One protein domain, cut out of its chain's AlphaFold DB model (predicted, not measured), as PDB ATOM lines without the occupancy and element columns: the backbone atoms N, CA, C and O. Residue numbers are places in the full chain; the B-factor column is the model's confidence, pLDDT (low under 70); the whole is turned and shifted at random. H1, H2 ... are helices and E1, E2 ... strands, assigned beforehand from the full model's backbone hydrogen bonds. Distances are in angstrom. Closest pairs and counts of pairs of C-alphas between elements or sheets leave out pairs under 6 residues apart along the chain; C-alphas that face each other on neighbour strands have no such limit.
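This is residues 4 to 130 of the 141 residues of an uncharacterized protein of Chitinophaga filiformis (UniProt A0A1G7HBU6). A twisted sheet, with the long strands E3, E4 and E5 in its middle, has the helices H2 and H3 over one face and the longest helix, H4, slanting over the other. H1 lies beside E5 at the sheet's own level, and the short strands E1 and E6, near the two ends of the printed part, carry the sheet on beside the first residues of E5. The printed part has 127 residues, with named elements in the order E1 H1 H2 H3 E2 E3 E4 E5 H4 E6, and the mixed sheet runs E2 E3 E4 E5 E1 E6. The class is mixed, helices and strands, in three layers, helices on both faces of a sheet; the whole is compact, with a radius of gyration of the C-alphas of 14.0 A and spans of 37 by 28 by 28 A.

E1, residues 4 to 6, is parallel to E5, residues 87 to 95, at 49 degrees, with N 5 and O 88 2.8 A apart. H1, residues 8 to 18, is at the sheet's level, at a height of 1.8 A; its closest C-alphas to E5 are those of Val 10 and Gly 92, 5.6 A, next to residue 91, where E5 bends by 55 degrees. H2, residues 26 to 34, touches H1 at a steep tilt of 62 degrees, opposite ways, the closest C-alphas being those of Lys 18 and Cys 26, 6.9 A. H3, residues 39 to 43, on the same face as H2, lies over E4, residues 75 to 82, at a height of 8.7 A. E2, residues 48 to 51, E3, residues 55 to 62, E4 and E5 form a meander, each strand the antiparallel neighbour of the one before, in three hairpins: N 57 and O 50 are 2.9 A apart, N 58 and O 79 2.9 A, N 80 and O 89 2.8 A. H4, residues 107 to 123, on the opposite face from H2, lies over E4 and E5 at a height of 9.7 A, slantwise at 47 degrees to E4 on the local plane; the C-alphas of Leu 91 and Met 113 are its closest to E5, 6.3 A. E6, residues 127 to 129, is antiparallel to E1, with N 129 and O 4 2.7 A apart. In H1, H2, H3 and H4 every O i to N i+4 pair is within hydrogen-bond range.

E1 begins at C-alpha 4 (213.448, 124.737, 327.765). H1 measures 15.5 A, H2 12.8 A, E3 21.4 A, E4 22.3 A, E5 23.9 A and H4 24.3 A. E6 ends at C-alpha 129 (215.501, 120.553, 325.507).

The two C-alphas farthest apart, those of Asn 21 and Gly 53, are 40.1 A apart. The printed part has no cut; the links E3 to E4 and E5 to H4 are long. No printed residue is under 70 in pLDDT.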
ATOM      1  N   PHE A   4     214.393 124.603 328.870       95.81
ATOM      2  CA  PHE A   4     213.448 124.737 327.765       95.81
ATOM      3  C   PHE A   4     212.579 123.501 327.628       95.81
ATOM      4  O   PHE A   4     213.077 122.384 327.643       95.81
ATOM      5  N   TYR A   5     211.290 123.712 327.403       96.56
ATOM      6  CA  TYR A   5     210.311 122.664 327.179       96.56
ATOM      7  C   TYR A   5     209.555 122.894 325.874       96.56
ATOM      8  O   TYR A   5     209.471 124.009 325.357       96.56
ATOM      9  N   THR A   6     208.961 121.831 325.348       96.94
ATOM     10  CA  THR A   6     208.023 121.897 324.220       96.94
ATOM     11  C   THR A   6     206.772 121.105 324.546       96.94
ATOM     12  O   THR A   6     206.843 120.111 325.275       96.94
ATOM     13  N   ILE A   7     205.659 121.495 323.934       97.19
ATOM     14  CA  ILE A   7     204.483 120.633 323.802       97.19
ATOM     15  C   ILE A   7     204.561 119.776 322.525       97.19
ATOM     16  O   ILE A   7     205.370 120.037 321.624       97.19
ATOM     17  N   SER A   8     203.732 118.740 322.439       96.44
ATOM     18  CA  SER A   8     203.716 117.762 321.342       96.44
ATOM     19  C   SER A   8     203.478 118.378 319.964       96.44
ATOM     20  O   SER A   8     204.114 117.970 318.983       96.44
ATOM     21  N   SER A   9     202.623 119.398 319.879       96.00
ATOM     22  CA  SER A   9     202.326 120.093 318.625       96.00
ATOM     23  C   SER A   9     203.563 120.798 318.059       96.00
ATOM     24  O   SER A   9     203.867 120.640 316.877       96.00
ATOM     25  N   VAL A  10     204.360 121.461 318.907       96.75
ATOM     26  CA  VAL A  10     205.630 122.089 318.505       96.75
ATOM     27  C   VAL A  10     206.618 121.043 317.997       96.75
ATOM     28  O   VAL A  10     207.221 121.236 316.943       96.75
ATOM     29  N   ARG A  11     206.761 119.904 318.686       95.81
ATOM     30  CA  ARG A  11     207.648 118.813 318.229       95.81
ATOM     31  C   ARG A  11     207.227 118.272 316.861       95.81
ATOM     32  O   ARG A  11     208.075 118.032 315.996       95.81
ATOM     33  N   SER A  12     205.921 118.127 316.652       95.31
ATOM     34  CA  SER A  12     205.341 117.686 315.380       95.31
ATOM     35  C   SER A  12     205.610 118.692 314.258       95.31
ATOM     36  O   SER A  12     206.016 118.308 313.157       95.31
ATOM     37  N   ASP A  13     205.456 119.986 314.544       95.44
ATOM     38  CA  ASP A  13     205.752 121.069 313.608       95.44
ATOM     39  C   ASP A  13     207.233 121.112 313.227       95.44
ATOM     40  O   ASP A  13     207.555 121.116 312.037       95.44
ATOM     41  N   LEU A  14     208.144 121.044 314.202       94.75
ATOM     42  CA  LEU A  14     209.588 121.014 313.951       94.75
ATOM     43  C   LEU A  14     209.994 119.813 313.093       94.75
ATOM     44  O   LEU A  14     210.703 119.982 312.098       94.75
ATOM     45  N   SER A  15     209.479 118.625 313.413       93.38
ATOM     46  CA  SER A  15     209.731 117.399 312.645       93.38
ATOM     47  C   SER A  15     209.236 117.512 311.200       93.38
ATOM     48  O   SER A  15     209.876 117.026 310.267       93.38
ATOM     49  N   ARG A  16     208.100 118.184 310.986       93.81
ATOM     50  CA  ARG A  16     207.544 118.433 309.651       93.81
ATOM     51  C   ARG A  16     208.358 119.462 308.870       93.81
ATOM     52  O   ARG A  16     208.562 119.283 307.670       93.81
ATOM     53  N   TYR A  17     208.805 120.533 309.519       93.31
ATOM     54  CA  TYR A  17     209.551 121.612 308.871       93.31
ATOM     55  C   TYR A  17     210.972 121.190 308.502       93.31
ATOM     56  O   TYR A  17     211.411 121.511 307.399       93.31
ATOM     57  N   LYS A  18     211.640 120.403 309.355       90.56
ATOM     58  CA  LYS A  18     212.978 119.843 309.101       90.56
ATOM     59  C   LYS A  18     213.069 119.085 307.770       90.56
ATOM     60  O   LYS A  18     214.062 119.199 307.062       90.56
ATOM     61  N   LYS A  19     211.996 118.386 307.381       91.44
ATOM     62  CA  LYS A  19     211.901 117.613 306.125       91.44
ATOM     63  C   LYS A  19     211.801 118.469 304.859       91.44
ATOM     64  O   LYS A  19     211.781 117.932 303.755       91.44
ATOM     65  N   ASN A  20     211.669 119.786 304.989       90.00
ATOM     66  CA  ASN A  20     211.541 120.698 303.864       90.00
ATOM     67  C   ASN A  20     212.726 121.667 303.853       90.00
ATOM     68  O   ASN A  20     212.894 122.447 304.787       90.00
ATOM     69  N   ASN A  21     213.495 121.668 302.762       88.19
ATOM     70  CA  ASN A  21     214.711 122.474 302.610       88.19
ATOM     71  C   ASN A  21     214.506 123.969 302.914       88.19
ATOM     72  O   ASN A  21     215.398 124.617 303.447       88.19
ATOM     73  N   SER A  22     213.320 124.529 302.665       91.19
ATOM     74  CA  SER A  22     213.028 125.942 302.960       91.19
ATOM     75  C   SER A  22     212.931 126.265 304.457       91.19
ATOM     76  O   SER A  22     212.874 127.438 304.827       91.19
ATOM     77  N   TYR A  23     212.869 125.246 305.315       92.62
ATOM     78  CA  TYR A  23     212.662 125.375 306.757       92.62
ATOM     79  C   TYR A  23     213.559 124.436 307.580       92.62
ATOM     80  O   TYR A  23     213.344 124.315 308.784       92.62
ATOM     81  N   SER A  24     214.540 123.772 306.961       91.56
ATOM     82  CA  SER A  24     215.392 122.770 307.613       91.56
ATOM     83  C   SER A  24     216.196 123.322 308.797       91.56
ATOM     84  O   SER A  24     216.427 122.600 309.763       91.56
ATOM     85  N   ASN A  25     216.531 124.617 308.781       92.69
ATOM     86  CA  ASN A  25     217.265 125.289 309.856       92.69
ATOM     87  C   ASN A  25     216.387 125.758 311.027       92.69
ATOM     88  O   ASN A  25     216.889 126.392 311.951       92.69
ATOM     89  N   CYS A  26     215.090 125.445 311.039       93.25
ATOM     90  CA  CYS A  26     214.152 126.019 312.003       93.25
ATOM     91  C   CYS A  26     214.523 125.787 313.479       93.25
ATOM     92  O   CYS A  26     214.281 126.653 314.318       93.25
ATOM     93  N   CYS A  27     215.137 124.646 313.804       92.94
ATOM     94  CA  CYS A  27     215.580 124.354 315.169       92.94
ATOM     95  C   CYS A  27     216.838 125.156 315.541       92.94
ATOM     96  O   CYS A  27     216.919 125.672 316.653       92.94
ATOM     97  N   ASN A  28     217.753 125.370 314.589       91.81
ATOM     98  CA  ASN A  28     218.914 126.243 314.780       91.81
ATOM     99  C   ASN A  28     218.483 127.706 314.951       91.81
ATOM    100  O   ASN A  28     219.038 128.414 315.792       91.81
ATOM    101  N   ASP A  29     217.470 128.150 314.200       93.38
ATOM    102  CA  ASP A  29     216.897 129.493 314.326       93.38
ATOM    103  C   ASP A  29     216.266 129.696 315.718       93.38
ATOM    104  O   ASP A  29     216.461 130.740 316.343       93.38
ATOM    105  N   LEU A  30     215.573 128.678 316.249       94.12
ATOM    106  CA  LEU A  30     215.049 128.679 317.621       94.12
ATOM    107  C   LEU A  30     216.160 128.729 318.673       94.12
ATOM    108  O   LEU A  30     216.109 129.569 319.572       94.12
ATOM    109  N   CYS A  31     217.173 127.868 318.559       92.94
ATOM    110  CA  CYS A  31     218.322 127.874 319.462       92.94
ATOM    111  C   CYS A  31     219.010 129.243 319.462       92.94
ATOM    112  O   CYS A  31     219.212 129.830 320.522       92.94
ATOM    113  N   SER A  32     219.287 129.793 318.279       92.00
ATOM    114  CA  SER A  32     219.936 131.099 318.110       92.00
ATOM    115  C   SER A  32     219.108 132.242 318.694       92.00
ATOM    116  O   SER A  32     219.662 133.188 319.255       92.00
ATOM    117  N   PHE A  33     217.776 132.158 318.611       93.31
ATOM    118  CA  PHE A  33     216.894 133.149 319.217       93.31
ATOM    119  C   PHE A  33     217.043 133.211 320.739       93.31
ATOM    120  O   PHE A  33     217.028 134.310 321.289       93.31
ATOM    121  N   PHE A  34     217.231 132.081 321.418       94.19
ATOM    122  CA  PHE A  34     217.366 132.033 322.879       94.19
ATOM    123  C   PHE A  34     218.810 132.052 323.385       94.19
ATOM    124  O   PHE A  34     219.044 132.342 324.558       94.19
ATOM    125  N   LEU A  35     219.782 131.772 322.518       92.00
ATOM    126  CA  LEU A  35     221.188 131.700 322.891       92.00
ATOM    127  C   LEU A  35     221.649 132.995 323.579       92.00
ATOM    128  O   LEU A  35     221.338 134.104 323.135       92.00
ATOM    129  N   ASN A  36     222.396 132.824 324.673       90.44
ATOM    130  CA  ASN A  36     222.956 133.885 325.517       90.44
ATOM    131  C   ASN A  36     221.938 134.825 326.186       90.44
ATOM    132  O   ASN A  36     222.349 135.841 326.736       90.44
ATOM    133  N   LYS A  37     220.639 134.502 326.174       93.19
ATOM    134  CA  LYS A  37     219.632 135.254 326.931       93.19
ATOM    135  C   LYS A  37     219.439 134.634 328.310       93.19
ATOM    136  O   LYS A  37     219.298 133.414 328.438       93.19
ATOM    137  N   SER A  38     219.440 135.474 329.337       94.38
ATOM    138  CA  SER A  38     218.982 135.091 330.673       94.38
ATOM    139  C   SER A  38     217.460 134.915 330.692       94.38
ATOM    140  O   SER A  38     216.768 135.321 329.754       94.38
ATOM    141  N   ILE A  39     216.918 134.322 331.761       94.38
ATOM    142  CA  ILE A  39     215.463 134.262 331.940       94.38
ATOM    143  C   ILE A  39     214.860 135.676 331.951       94.38
ATOM    144  O   ILE A  39     213.831 135.893 331.320       94.38
ATOM    145  N   ASP A  40     215.553 136.649 332.547       93.44
ATOM    146  CA  ASP A  40     215.122 138.047 332.637       93.44
ATOM    147  C   ASP A  40     215.091 138.744 331.272       93.44
ATOM    148  O   ASP A  40     214.133 139.459 330.962       93.44
ATOM    149  N   ASP A  41     216.089 138.490 330.420       94.69
ATOM    150  CA  ASP A  41     216.117 139.019 329.051       94.69
ATOM    151  C   ASP A  41     214.934 138.492 328.233       94.69
ATOM    152  O   ASP A  41     214.304 139.241 327.484       94.69
ATOM    153  N   ILE A  42     214.621 137.199 328.377       94.31
ATOM    154  CA  ILE A  42     213.497 136.557 327.687       94.31
ATOM    155  C   ILE A  42     212.171 137.088 328.245       94.31
ATOM    156  O   ILE A  42     211.273 137.442 327.479       94.31
ATOM    157  N   PHE A  43     212.055 137.182 329.570       92.25
ATOM    158  CA  PHE A  43     210.868 137.671 330.264       92.25
ATOM    159  C   PHE A  43     210.539 139.122 329.888       92.25
ATOM    160  O   PHE A  43     209.369 139.498 329.831       92.25
ATOM    161  N   SER A  44     211.557 139.928 329.580       90.94
ATOM    162  CA  SER A  44     211.431 141.346 329.212       90.94
ATOM    163  C   SER A  44     211.099 141.590 327.734       90.94
ATOM    164  O   SER A  44     211.040 142.743 327.301       90.94
ATOM    165  N   LEU A  45     210.882 140.541 326.931       91.31
ATOM    166  CA  LEU A  45     210.563 140.705 325.513       91.31
ATOM    167  C   LEU A  45     209.204 141.414 325.313       91.31
ATOM    168  O   LEU A  45     208.229 141.127 326.004       91.31
ATOM    169  N   PRO A  46     209.101 142.340 324.341       76.06
ATOM    170  CA  PRO A  46     208.070 143.382 324.346       76.06
ATOM    171  C   PRO A  46     206.660 142.919 323.960       76.06
ATOM    172  O   PRO A  46     205.691 143.615 324.249       76.06
ATOM    173  N   GLN A  47     206.506 141.786 323.266       86.81
ATOM    174  CA  GLN A  47     205.188 141.336 322.809       86.81
ATOM    175  C   GLN A  47     204.578 140.339 323.800       86.81
ATOM    176  O   GLN A  47     204.572 139.126 323.577       86.81
ATOM    177  N   ILE A  48     204.053 140.902 324.887       85.56
ATOM    178  CA  ILE A  48     203.342 140.197 325.953       85.56
ATOM    179  C   ILE A  48     201.884 139.999 325.532       85.56
ATOM    180  O   ILE A  48     201.193 140.950 325.166       85.56
ATOM    181  N   LEU A  49     201.425 138.753 325.559       84.88
ATOM    182  CA  LEU A  49     200.032 138.385 325.307       84.88
ATOM    183  C   LEU A  49     199.244 138.252 326.616       84.88
ATOM    184  O   LEU A  49     198.060 138.571 326.659       84.88
ATOM    185  N   TYR A  50     199.914 137.816 327.684       86.69
ATOM    186  CA  TYR A  50     199.364 137.736 329.033       86.69
ATOM    187  C   TYR A  50     200.485 137.857 330.073       86.69
ATOM    188  O   TYR A  50     201.585 137.350 329.847       86.69
ATOM    189  N   ASP A  51     200.190 138.502 331.201       86.56
ATOM    190  CA  ASP A  51     201.104 138.716 332.327       86.56
ATOM    191  C   ASP A  51     200.340 138.517 333.642       86.56
ATOM    192  O   ASP A  51     199.231 139.036 333.795       86.56
ATOM    193  N   ASN A  52     200.921 137.767 334.576       78.62
ATOM    194  CA  ASN A  52     200.421 137.632 335.945       78.62
ATOM    195  C   ASN A  52     201.495 137.935 337.012       78.62
ATOM    196  O   ASN A  52     201.301 137.568 338.169       78.62
ATOM    197  N   GLY A  53     202.600 138.588 336.639       76.75
ATOM    198  CA  GLY A  53     203.721 138.923 337.522       76.75
ATOM    199  C   GLY A  53     204.911 137.987 337.337       76.75
ATOM    200  O   GLY A  53     205.956 138.426 336.863       76.75
ATOM    201  N   ASP A  54     204.738 136.707 337.662       75.75
ATOM    202  CA  ASP A  54     205.822 135.705 337.641       75.75
ATOM    203  C   ASP A  54     205.832 134.855 336.363       75.75
ATOM    204  O   ASP A  54     206.824 134.200 336.026       75.75
ATOM    205  N   PHE A  55     204.730 134.908 335.612       82.94
ATOM    206  CA  PHE A  55     204.522 134.162 334.385       82.94
ATOM    207  C   PHE A  55     204.096 135.094 333.258       82.94
ATOM    208  O   PHE A  55     203.173 135.906 333.384       82.94
ATOM    209  N   ARG A  56     204.725 134.911 332.097       90.50
ATOM    210  CA  ARG A  56     204.350 135.625 330.878       90.50
ATOM    211  C   ARG A  56     204.067 134.671 329.742       90.50
ATOM    212  O   ARG A  56     204.842 133.756 329.469       90.50
ATOM    213  N   TYR A  57     202.965 134.932 329.049       92.00
ATOM    214  CA  TYR A  57     202.731 134.395 327.721       92.00
ATOM    215  C   TYR A  57     203.248 135.399 326.702       92.00
ATOM    216  O   TYR A  57     202.768 136.535 326.633       92.00
ATOM    217  N   LEU A  58     204.238 134.990 325.923       93.88
ATOM    218  CA  LEU A  58     204.965 135.861 325.018       93.88
ATOM    219  C   LEU A  58     204.810 135.387 323.586       93.88
ATOM    220  O   LEU A  58     204.679 134.197 323.284       93.88
ATOM    221  N   LYS A  59     204.900 136.359 322.686       94.81
ATOM    222  CA  LYS A  59     205.015 136.129 321.257       94.81
ATOM    223  C   LYS A  59     206.293 136.754 320.739       94.81
ATOM    224  O   LYS A  59     206.728 137.814 321.174       94.81
ATOM    225  N   SER A  60     206.935 136.102 319.785       95.06
ATOM    226  CA  SER A  60     208.148 136.621 319.162       95.06
ATOM    227  C   SER A  60     208.203 136.290 317.680       95.06
ATOM    228  O   SER A  60     207.537 135.378 317.183       95.06
ATOM    229  N   ARG A  61     208.981 137.092 316.951       93.00
ATOM    230  CA  ARG A  61     209.249 136.908 315.524       93.00
ATOM    231  C   ARG A  61     210.704 136.512 315.356       93.00
ATOM    232  O   ARG A  61     211.586 137.232 315.824       93.00
ATOM    233  N   LEU A  62     210.924 135.394 314.680       92.75
ATOM    234  CA  LEU A  62     212.252 134.867 314.395       92.75
ATOM    235  C   LEU A  62     212.527 134.996 312.903       92.75
ATOM    236  O   LEU A  62     211.596 134.966 312.096       92.75
ATOM    237  N   ASP A  63     213.794 135.150 312.554       91.94
ATOM    238  CA  ASP A  63     214.264 135.024 311.180       91.94
ATOM    239  C   ASP A  63     214.161 133.562 310.721       91.94
ATOM    240  O   ASP A  63     214.181 132.652 311.545       91.94
ATOM    241  N   ASN A  64     214.016 133.344 309.412       92.06
ATOM    242  CA  ASN A  64     214.275 132.041 308.803       92.06
ATOM    243  C   ASN A  64     215.605 132.145 308.063       92.06
ATOM    244  O   ASN A  64     215.679 132.799 307.016       92.06
ATOM    245  N   SER A  65     216.647 131.527 308.615       91.38
ATOM    246  CA  SER A  65     218.000 131.650 308.067       91.38
ATOM    247  C   SER A  65     218.137 131.064 306.658       91.38
ATOM    248  O   SER A  65     218.984 131.528 305.901       91.38
ATOM    249  N   ASN A  66     217.257 130.143 306.243       88.31
ATOM    250  CA  ASN A  66     217.301 129.550 304.901       88.31
ATOM    251  C   ASN A  66     216.844 130.493 303.784       88.31
ATOM    252  O   ASN A  66     217.138 130.230 302.621       88.31
ATOM    253  N   ASN A  67     216.088 131.553 304.086       82.31
ATOM    254  CA  ASN A  67     215.509 132.402 303.041       82.31
ATOM    255  C   ASN A  67     216.131 133.799 302.932       82.31
ATOM    256  O   ASN A  67     215.818 134.499 301.972       82.31
ATOM    257  N   GLY A  68     216.976 134.210 303.885       77.75
ATOM    258  CA  GLY A  68     217.676 135.503 303.870       77.75
ATOM    259  C   GLY A  68     216.768 136.744 303.870       77.75
ATOM    260  O   GLY A  68     217.248 137.851 303.653       77.75
ATOM    261  N   LYS A  69     215.456 136.589 304.099       80.69
ATOM    262  CA  LYS A  69     214.446 137.663 303.971       80.69
ATOM    263  C   LYS A  69     214.083 138.328 305.300       80.69
ATOM    264  O   LYS A  69     213.121 139.093 305.374       80.69
ATOM    265  N   GLY A  70     214.840 138.034 306.353       83.75
ATOM    266  CA  GLY A  70     214.641 138.596 307.681       83.75
ATOM    267  C   GLY A  70     213.299 138.222 308.333       83.75
ATOM    268  O   GLY A  70     212.540 137.361 307.869       83.75
ATOM    269  N   LYS A  71     212.977 138.914 309.433       83.06
ATOM    270  CA  LYS A  71     211.892 138.514 310.343       83.06
ATOM    271  C   LYS A  71     210.530 138.616 309.699       83.06
ATOM    272  O   LYS A  71     209.607 137.982 310.191       83.06
ATOM    273  N   SER A  72     210.348 139.414 308.645       82.56
ATOM    274  CA  SER A  72     209.078 139.578 307.920       82.56
ATOM    275  C   SER A  72     208.632 138.275 307.238       82.56
ATOM    276  O   SER A  72     207.432 137.987 307.239       82.56
ATOM    277  N   CYS A  73     209.584 137.441 306.814       82.38
ATOM    278  CA  CYS A  73     209.362 136.151 306.155       82.38
ATOM    279  C   CYS A  73     209.811 134.938 306.992       82.38
ATOM    280  O   CYS A  73     209.866 133.827 306.467       82.38
ATOM    281  N   GLY A  74     210.141 135.139 308.269       92.75
ATOM    282  CA  GLY A  74     210.549 134.068 309.175       92.75
ATOM    283  C   GLY A  74     209.379 133.391 309.895       92.75
ATOM    284  O   GLY A  74     208.367 133.058 309.272       92.75
ATOM    285  N   TYR A  75     209.500 133.214 311.210       95.31
ATOM    286  CA  TYR A  75     208.560 132.449 312.035       95.31
ATOM    287  C   TYR A  75     207.811 133.317 313.052       95.31
ATOM    288  O   TYR A  75     208.247 134.416 313.412       95.31
ATOM    289  N   ARG A  76     206.675 132.806 313.532       95.31
ATOM    290  CA  ARG A  76     206.056 133.222 314.796       95.31
ATOM    291  C   ARG A  76     206.321 132.151 315.840       95.31
ATOM    292  O   ARG A  76     206.176 130.967 315.550       95.31
ATOM    293  N   LEU A  77     206.676 132.599 317.035       96.44
ATOM    294  CA  LEU A  77     206.895 131.773 318.209       96.44
ATOM    295  C   LEU A  77     205.983 132.255 319.337       96.44
ATOM    296  O   LEU A  77     205.924 133.458 319.590       96.44
ATOM    297  N   TYR A  78     205.315 131.318 319.997       96.88
ATOM    298  CA  TYR A  78     204.460 131.512 321.164       96.88
ATOM    299  C   TYR A  78     204.971 130.611 322.281       96.88
ATOM    300  O   TYR A  78     205.224 129.424 322.050       96.88
ATOM    301  N   TYR A  79     205.180 131.175 323.466       97.12
ATOM    302  CA  TYR A  79     205.829 130.471 324.565       97.12
ATOM    303  C   TYR A  79     205.449 131.063 325.919       97.12
ATOM    304  O   TYR A  79     205.173 132.258 326.037       97.12
ATOM    305  N   TYR A  80     205.446 130.206 326.933       95.38
ATOM    306  CA  TYR A  80     205.378 130.602 328.332       95.38
ATOM    307  C   TYR A  80     206.777 130.782 328.904       95.38
ATOM    308  O   TYR A  80     207.682 130.014 328.579       95.38
ATOM    309  N   VAL A  81     206.923 131.765 329.782       95.75
ATOM    310  CA  VAL A  81     208.117 131.979 330.600       95.75
ATOM    311  C   VAL A  81     207.685 132.013 332.057       95.75
ATOM    312  O   VAL A  81     206.771 132.761 332.398       95.75
ATOM    313  N   ASP A  82     208.335 131.198 332.879       93.88
ATOM    314  CA  ASP A  82     208.193 131.149 334.334       93.88
ATOM    315  C   ASP A  82     209.530 131.609 334.922       93.88
ATOM    316  O   ASP A  82     210.567 130.963 334.729       93.88
ATOM    317  N   ARG A  83     209.513 132.783 335.560       92.31
ATOM    318  CA  ARG A  83     210.725 133.399 336.100       92.31
ATOM    319  C   ARG A  83     211.194 132.692 337.366       92.31
ATOM    320  O   ARG A  83     212.396 132.524 337.540       92.31
ATOM    321  N   GLU A  84     210.267 132.246 338.211       91.25
ATOM    322  CA  GLU A  84     210.589 131.563 339.467       91.25
ATOM    323  C   GLU A  84     211.236 130.200 339.218       91.25
ATOM    324  O   GLU A  84     212.200 129.837 339.891       91.25
ATOM    325  N   LYS A  85     210.738 129.451 338.226       92.19
ATOM    326  CA  LYS A  85     211.297 128.141 337.852       92.19
ATOM    327  C   LYS A  85     212.433 128.217 336.831       92.19
ATOM    328  O   LYS A  85     212.911 127.173 336.392       92.19
ATOM    329  N   GLU A  86     212.822 129.423 336.418       93.94
ATOM    330  CA  GLU A  86     213.781 129.676 335.339       93.94
ATOM    331  C   GLU A  86     213.533 128.815 334.086       93.94
ATOM    332  O   GLU A  86     214.457 128.204 333.535       93.94
ATOM    333  N   CYS A  87     212.285 128.738 333.614       94.94
ATOM    334  CA  CYS A  87     211.950 127.878 332.483       94.94
ATOM    335  C   CYS A  87     211.115 128.552 331.394       94.94
ATOM    336  O   CYS A  87     210.401 129.533 331.607       94.94
ATOM    337  N   VAL A  88     211.235 128.004 330.186       96.50
ATOM    338  CA  VAL A  88     210.567 128.481 328.977       96.50
ATOM    339  C   VAL A  88     209.886 127.304 328.290       96.50
ATOM    340  O   VAL A  88     210.553 126.356 327.894       96.50
ATOM    341  N   THR A  89     208.570 127.365 328.094       97.12
ATOM    342  CA  THR A  89     207.821 126.313 327.385       97.12
ATOM    343  C   THR A  89     207.305 126.825 326.050       97.12
ATOM    344  O   THR A  89     206.483 127.737 326.003       97.12
ATOM    345  N   LEU A  90     207.756 126.222 324.952       97.19
ATOM    346  CA  LEU A  90     207.303 126.543 323.601       97.19
ATOM    347  C   LEU A  90     205.948 125.888 323.340       97.19
ATOM    348  O   LEU A  90     205.801 124.671 323.467       97.19
ATOM    349  N   LEU A  91     204.986 126.710 322.927       96.88
ATOM    350  CA  LEU A  91     203.598 126.304 322.712       96.88
ATOM    351  C   LEU A  91     203.190 126.316 321.240       96.88
ATOM    352  O   LEU A  91     202.320 125.565 320.819       96.88
ATOM    353  N   GLY A  92     203.810 127.179 320.441       95.75
ATOM    354  CA  GLY A  92     203.497 127.274 319.025       95.75
ATOM    355  C   GLY A  92     204.658 127.848 318.243       95.75
ATOM    356  O   GLY A  92     205.234 128.863 318.629       95.75
ATOM    357  N   PHE A  93     204.986 127.219 317.121       96.44
ATOM    358  CA  PHE A  93     206.053 127.676 316.245       96.44
ATOM    359  C   PHE A  93     205.696 127.381 314.796       96.44
ATOM    360  O   PHE A  93     205.507 126.226 314.436       96.44
ATOM    361  N   TYR A  94     205.595 128.416 313.959       95.69
ATOM    362  CA  TYR A  94     205.203 128.231 312.561       95.69
ATOM    363  C   TYR A  94     205.732 129.332 311.626       95.69
ATOM    364  O   TYR A  94     205.886 130.487 312.047       95.69
ATOM    365  N   PRO A  95     206.006 129.019 310.341       94.94
ATOM    366  CA  PRO A  95     206.385 130.017 309.347       94.94
ATOM    367  C   PRO A  95     205.279 131.037 309.112       94.94
ATOM    368  O   PRO A  95     204.092 130.726 309.131       94.94
ATOM    369  N   LYS A  96     205.653 132.271 308.800       93.94
ATOM    370  CA  LYS A  96     204.674 133.308 308.444       93.94
ATOM    371  C   LYS A  96     204.248 133.261 306.984       93.94
ATOM    372  O   LYS A  96     203.203 133.807 306.646       93.94
ATOM    373  N   VAL A  97     205.072 132.653 306.133       92.31
ATOM    374  CA  VAL A  97     204.911 132.618 304.677       92.31
ATOM    375  C   VAL A  97     205.299 131.249 304.106       92.31
ATOM    376  O   VAL A  97     205.981 130.447 304.753       92.31
ATOM    377  N   GLY A  98     204.900 131.001 302.860       91.44
ATOM    378  CA  GLY A  98     205.201 129.771 302.126       91.44
ATOM    379  C   GLY A  98     204.261 128.616 302.477       91.44
ATOM    380  O   GLY A  98     203.159 128.837 302.968       91.44
ATOM    381  N   LYS A  99     204.699 127.377 302.221       93.06
ATOM    382  CA  LYS A  99     203.863 126.162 302.284       93.06
ATOM    383  C   LYS A  99     203.173 125.945 303.636       93.06
ATOM    384  O   LYS A  99     202.047 125.469 303.667       93.06
ATOM    385  N   TYR A 100     203.853 126.273 304.733       93.75
ATOM    386  CA  TYR A 100     203.305 126.180 306.094       93.75
ATOM    387  C   TYR A 100     202.988 127.559 306.691       93.75
ATOM    388  O   TYR A 100     202.800 127.691 307.898       93.75
ATOM    389  N   GLY A 101     202.984 128.591 305.844       92.81
ATOM    390  CA  GLY A 101     202.677 129.958 306.219       92.81
ATOM    391  C   GLY A 101     201.224 130.099 306.639       92.81
ATOM    392  O   GLY A 101     200.331 129.693 305.900       92.81
ATOM    393  N   LYS A 102     200.980 130.717 307.794       93.56
ATOM    394  CA  LYS A 102     199.623 131.092 308.209       93.56
ATOM    395  C   LYS A 102     199.583 132.496 308.829       93.56
ATOM    396  O   LYS A 102     200.638 133.022 309.221       93.56
ATOM    397  N   PRO A 103     198.404 133.149 308.882       92.00
ATOM    398  CA  PRO A 103     198.237 134.425 309.578       92.00
ATOM    399  C   PRO A 103     198.521 134.309 311.088       92.00
ATOM    400  O   PRO A 103     199.063 133.321 311.591       92.00
ATOM    401  N   ASP A 104     198.251 135.385 311.823       90.12
ATOM    402  CA  ASP A 104     198.222 135.300 313.283       90.12
ATOM    403  C   ASP A 104     197.203 134.260 313.751       90.12
ATOM    404  O   ASP A 104     196.197 134.048 313.073       90.12
ATOM    405  N   ILE A 105     197.470 133.628 314.894       91.88
ATOM    406  CA  ILE A 105     196.501 132.707 315.486       91.88
ATOM    407  C   ILE A 105     195.251 133.472 315.926       91.88
ATOM    408  O   ILE A 105     195.322 134.599 316.421       91.88
ATOM    409  N   SER A 106     194.096 132.846 315.743       92.94
ATOM    410  CA  SER A 106     192.837 133.313 316.316       92.94
ATOM    411  C   SER A 106     192.820 133.132 317.839       92.94
ATOM    412  O   SER A 106     193.554 132.313 318.392       92.94
ATOM    413  N   LYS A 107     191.905 133.824 318.530       90.00
ATOM    414  CA  LYS A 107     191.683 133.614 319.975       90.00
ATOM    415  C   LYS A 107     191.304 132.167 320.319       90.00
ATOM    416  O   LYS A 107     191.587 131.701 321.417       90.00
ATOM    417  N   ALA A 108     190.640 131.463 319.399       93.12
ATOM    418  CA  ALA A 108     190.272 130.064 319.588       93.12
ATOM    419  C   ALA A 108     191.504 129.149 319.531       93.12
ATOM    420  O   ALA A 108     191.682 128.319 320.418       93.12
ATOM    421  N   GLU A 109     192.381 129.350 318.541       92.44
ATOM    422  CA  GLU A 109     193.666 128.640 318.448       92.44
ATOM    423  C   GLU A 109     194.566 128.937 319.654       92.44
ATOM    424  O   GLU A 109     195.186 128.027 320.194       92.44
ATOM    425  N   GLU A 110     194.613 130.191 320.109       92.00
ATOM    426  CA  GLU A 110     195.346 130.584 321.316       92.00
ATOM    427  C   GLU A 110     194.816 129.860 322.560       92.00
ATOM    428  O   GLU A 110     195.589 129.270 323.313       92.00
ATOM    429  N   LYS A 111     193.492 129.841 322.756       91.56
ATOM    430  CA  LYS A 111     192.870 129.119 323.870       91.56
ATOM    431  C   LYS A 111     193.193 127.627 323.817       91.56
ATOM    432  O   LYS A 111     193.507 127.057 324.859       91.56
ATOM    433  N   GLN A 112     193.130 127.013 322.635       94.06
ATOM    434  CA  GLN A 112     193.460 125.600 322.471       94.06
ATOM    435  C   GLN A 112     194.923 125.327 322.830       94.06
ATOM    436  O   GLN A 112     195.195 124.453 323.638       94.06
ATOM    437  N   MET A 113     195.850 126.149 322.338       93.94
ATOM    438  CA  MET A 113     197.278 126.033 322.643       93.94
ATOM    439  C   MET A 113     197.569 126.096 324.155       93.94
ATOM    440  O   MET A 113     198.408 125.356 324.670       93.94
ATOM    441  N   ILE A 114     196.853 126.952 324.889       93.31
ATOM    442  CA  ILE A 114     196.965 127.051 326.351       93.31
ATOM    443  C   ILE A 114     196.355 125.824 327.048       93.31
ATOM    444  O   ILE A 114     196.867 125.393 328.084       93.31
ATOM    445  N   LEU A 115     195.257 125.273 326.521       94.81
ATOM    446  CA  LEU A 115     194.654 124.045 327.045       94.81
ATOM    447  C   LEU A 115     195.604 122.858 326.875       94.81
ATOM    448  O   LEU A 115     195.903 122.207 327.874       94.81
ATOM    449  N   ASP A 116     196.154 122.673 325.674       96.06
ATOM    450  CA  ASP A 116     197.113 121.609 325.356       96.06
ATOM    451  C   ASP A 116     198.322 121.670 326.301       96.06
ATOM    452  O   ASP A 116     198.710 120.672 326.905       96.06
ATOM    453  N   TYR A 117     198.870 122.871 326.526       95.88
ATOM    454  CA  TYR A 117     199.940 123.081 327.502       95.88
ATOM    455  C   TYR A 117     199.554 122.630 328.912       95.88
ATOM    456  O   TYR A 117     200.311 121.914 329.565       95.88
ATOM    457  N   LYS A 118     198.384 123.049 329.407       95.00
ATOM    458  CA  LYS A 118     197.932 122.693 330.760       95.00
ATOM    459  C   LYS A 118     197.686 121.196 330.907       95.00
ATOM    460  O   LYS A 118     197.795 120.685 332.022       95.00
ATOM    461  N   GLU A 119     197.260 120.526 329.845       97.38
ATOM    462  CA  GLU A 119     197.056 119.079 329.819       97.38
ATOM    463  C   GLU A 119     198.396 118.342 329.813       97.38
ATOM    464  O   GLU A 119     198.627 117.522 330.700       97.38
ATOM    465  N   GLU A 120     199.317 118.701 328.914       97.94
ATOM    466  CA  GLU A 120     200.650 118.090 328.860       97.94
ATOM    467  C   GLU A 120     201.462 118.348 330.135       97.94
ATOM    468  O   GLU A 120     202.134 117.441 330.619       97.94
ATOM    469  N   LEU A 121     201.360 119.540 330.732       95.25
ATOM    470  CA  LEU A 121     202.000 119.849 332.012       95.25
ATOM    471  C   LEU A 121     201.478 118.940 333.133       95.25
ATOM    472  O   LEU A 121     202.270 118.375 333.881       95.25
ATOM    473  N   ARG A 122     200.151 118.778 333.247       96.81
ATOM    474  CA  ARG A 122     199.531 117.920 334.274       96.81
ATOM    475  C   ARG A 122     199.851 116.442 334.070       96.81
ATOM    476  O   ARG A 122     199.972 115.714 335.048       96.81
ATOM    477  N   ALA A 123     199.980 116.015 332.819       97.31
ATOM    478  CA  ALA A 123     200.310 114.642 332.459       97.31
ATOM    479  C   ALA A 123     201.824 114.347 332.468       97.31
ATOM    480  O   ALA A 123     202.206 113.199 332.257       97.31
ATOM    481  N   GLY A 124     202.687 115.349 332.689       96.00
ATOM    482  CA  GLY A 124     204.144 115.176 332.643       96.00
ATOM    483  C   GLY A 124     204.690 114.876 331.241       96.00
ATOM    484  O   GLY A 124     205.690 114.183 331.109       96.00
ATOM    485  N   LEU A 125     204.026 115.370 330.190       96.50
ATOM    486  CA  LEU A 125     204.346 115.093 328.778       96.50
ATOM    487  C   LEU A 125     205.199 116.178 328.103       96.50
ATOM    488  O   LEU A 125     205.538 116.066 326.919       96.50
ATOM    489  N   LEU A 126     205.545 117.235 328.841       96.12
ATOM    490  CA  LEU A 126     206.489 118.238 328.364       96.12
ATOM    491  C   LEU A 126     207.860 117.589 328.166       96.12
ATOM    492  O   LEU A 126     208.361 116.891 329.040       96.12
ATOM    493  N   VAL A 127     208.478 117.850 327.017       95.12
ATOM    494  CA  VAL A 127     209.823 117.344 326.722       95.12
ATOM    495  C   VAL A 127     210.816 118.468 326.938       95.12
ATOM    496  O   VAL A 127     210.634 119.536 326.347       95.12
ATOM    497  N   GLU A 128     211.831 118.210 327.759       94.38
ATOM    498  CA  GLU A 128     212.956 119.106 328.032       94.38
ATOM    499  C   GLU A 128     213.946 119.148 326.852       94.38
ATOM    500  O   GLU A 128     214.169 118.142 326.179       94.38
ATOM    501  N   HIS A 129     214.545 120.313 326.591       91.00
ATOM    502  CA  HIS A 129     215.501 120.553 325.507       91.00
ATOM    503  C   HIS A 129     216.701 121.372 325.978       91.00
ATOM    504  O   HIS A 129     216.575 122.304 326.774       91.00
ATOM    505  N   SER A 130     217.862 121.101 325.375       84.44
ATOM    506  CA  SER A 130     219.056 121.936 325.517       84.44
ATOM    507  C   SER A 130     219.277 122.801 324.278       84.44
ATOM    508  O   SER A 130     219.600 122.298 323.199       84.44
TER     509      SER A 130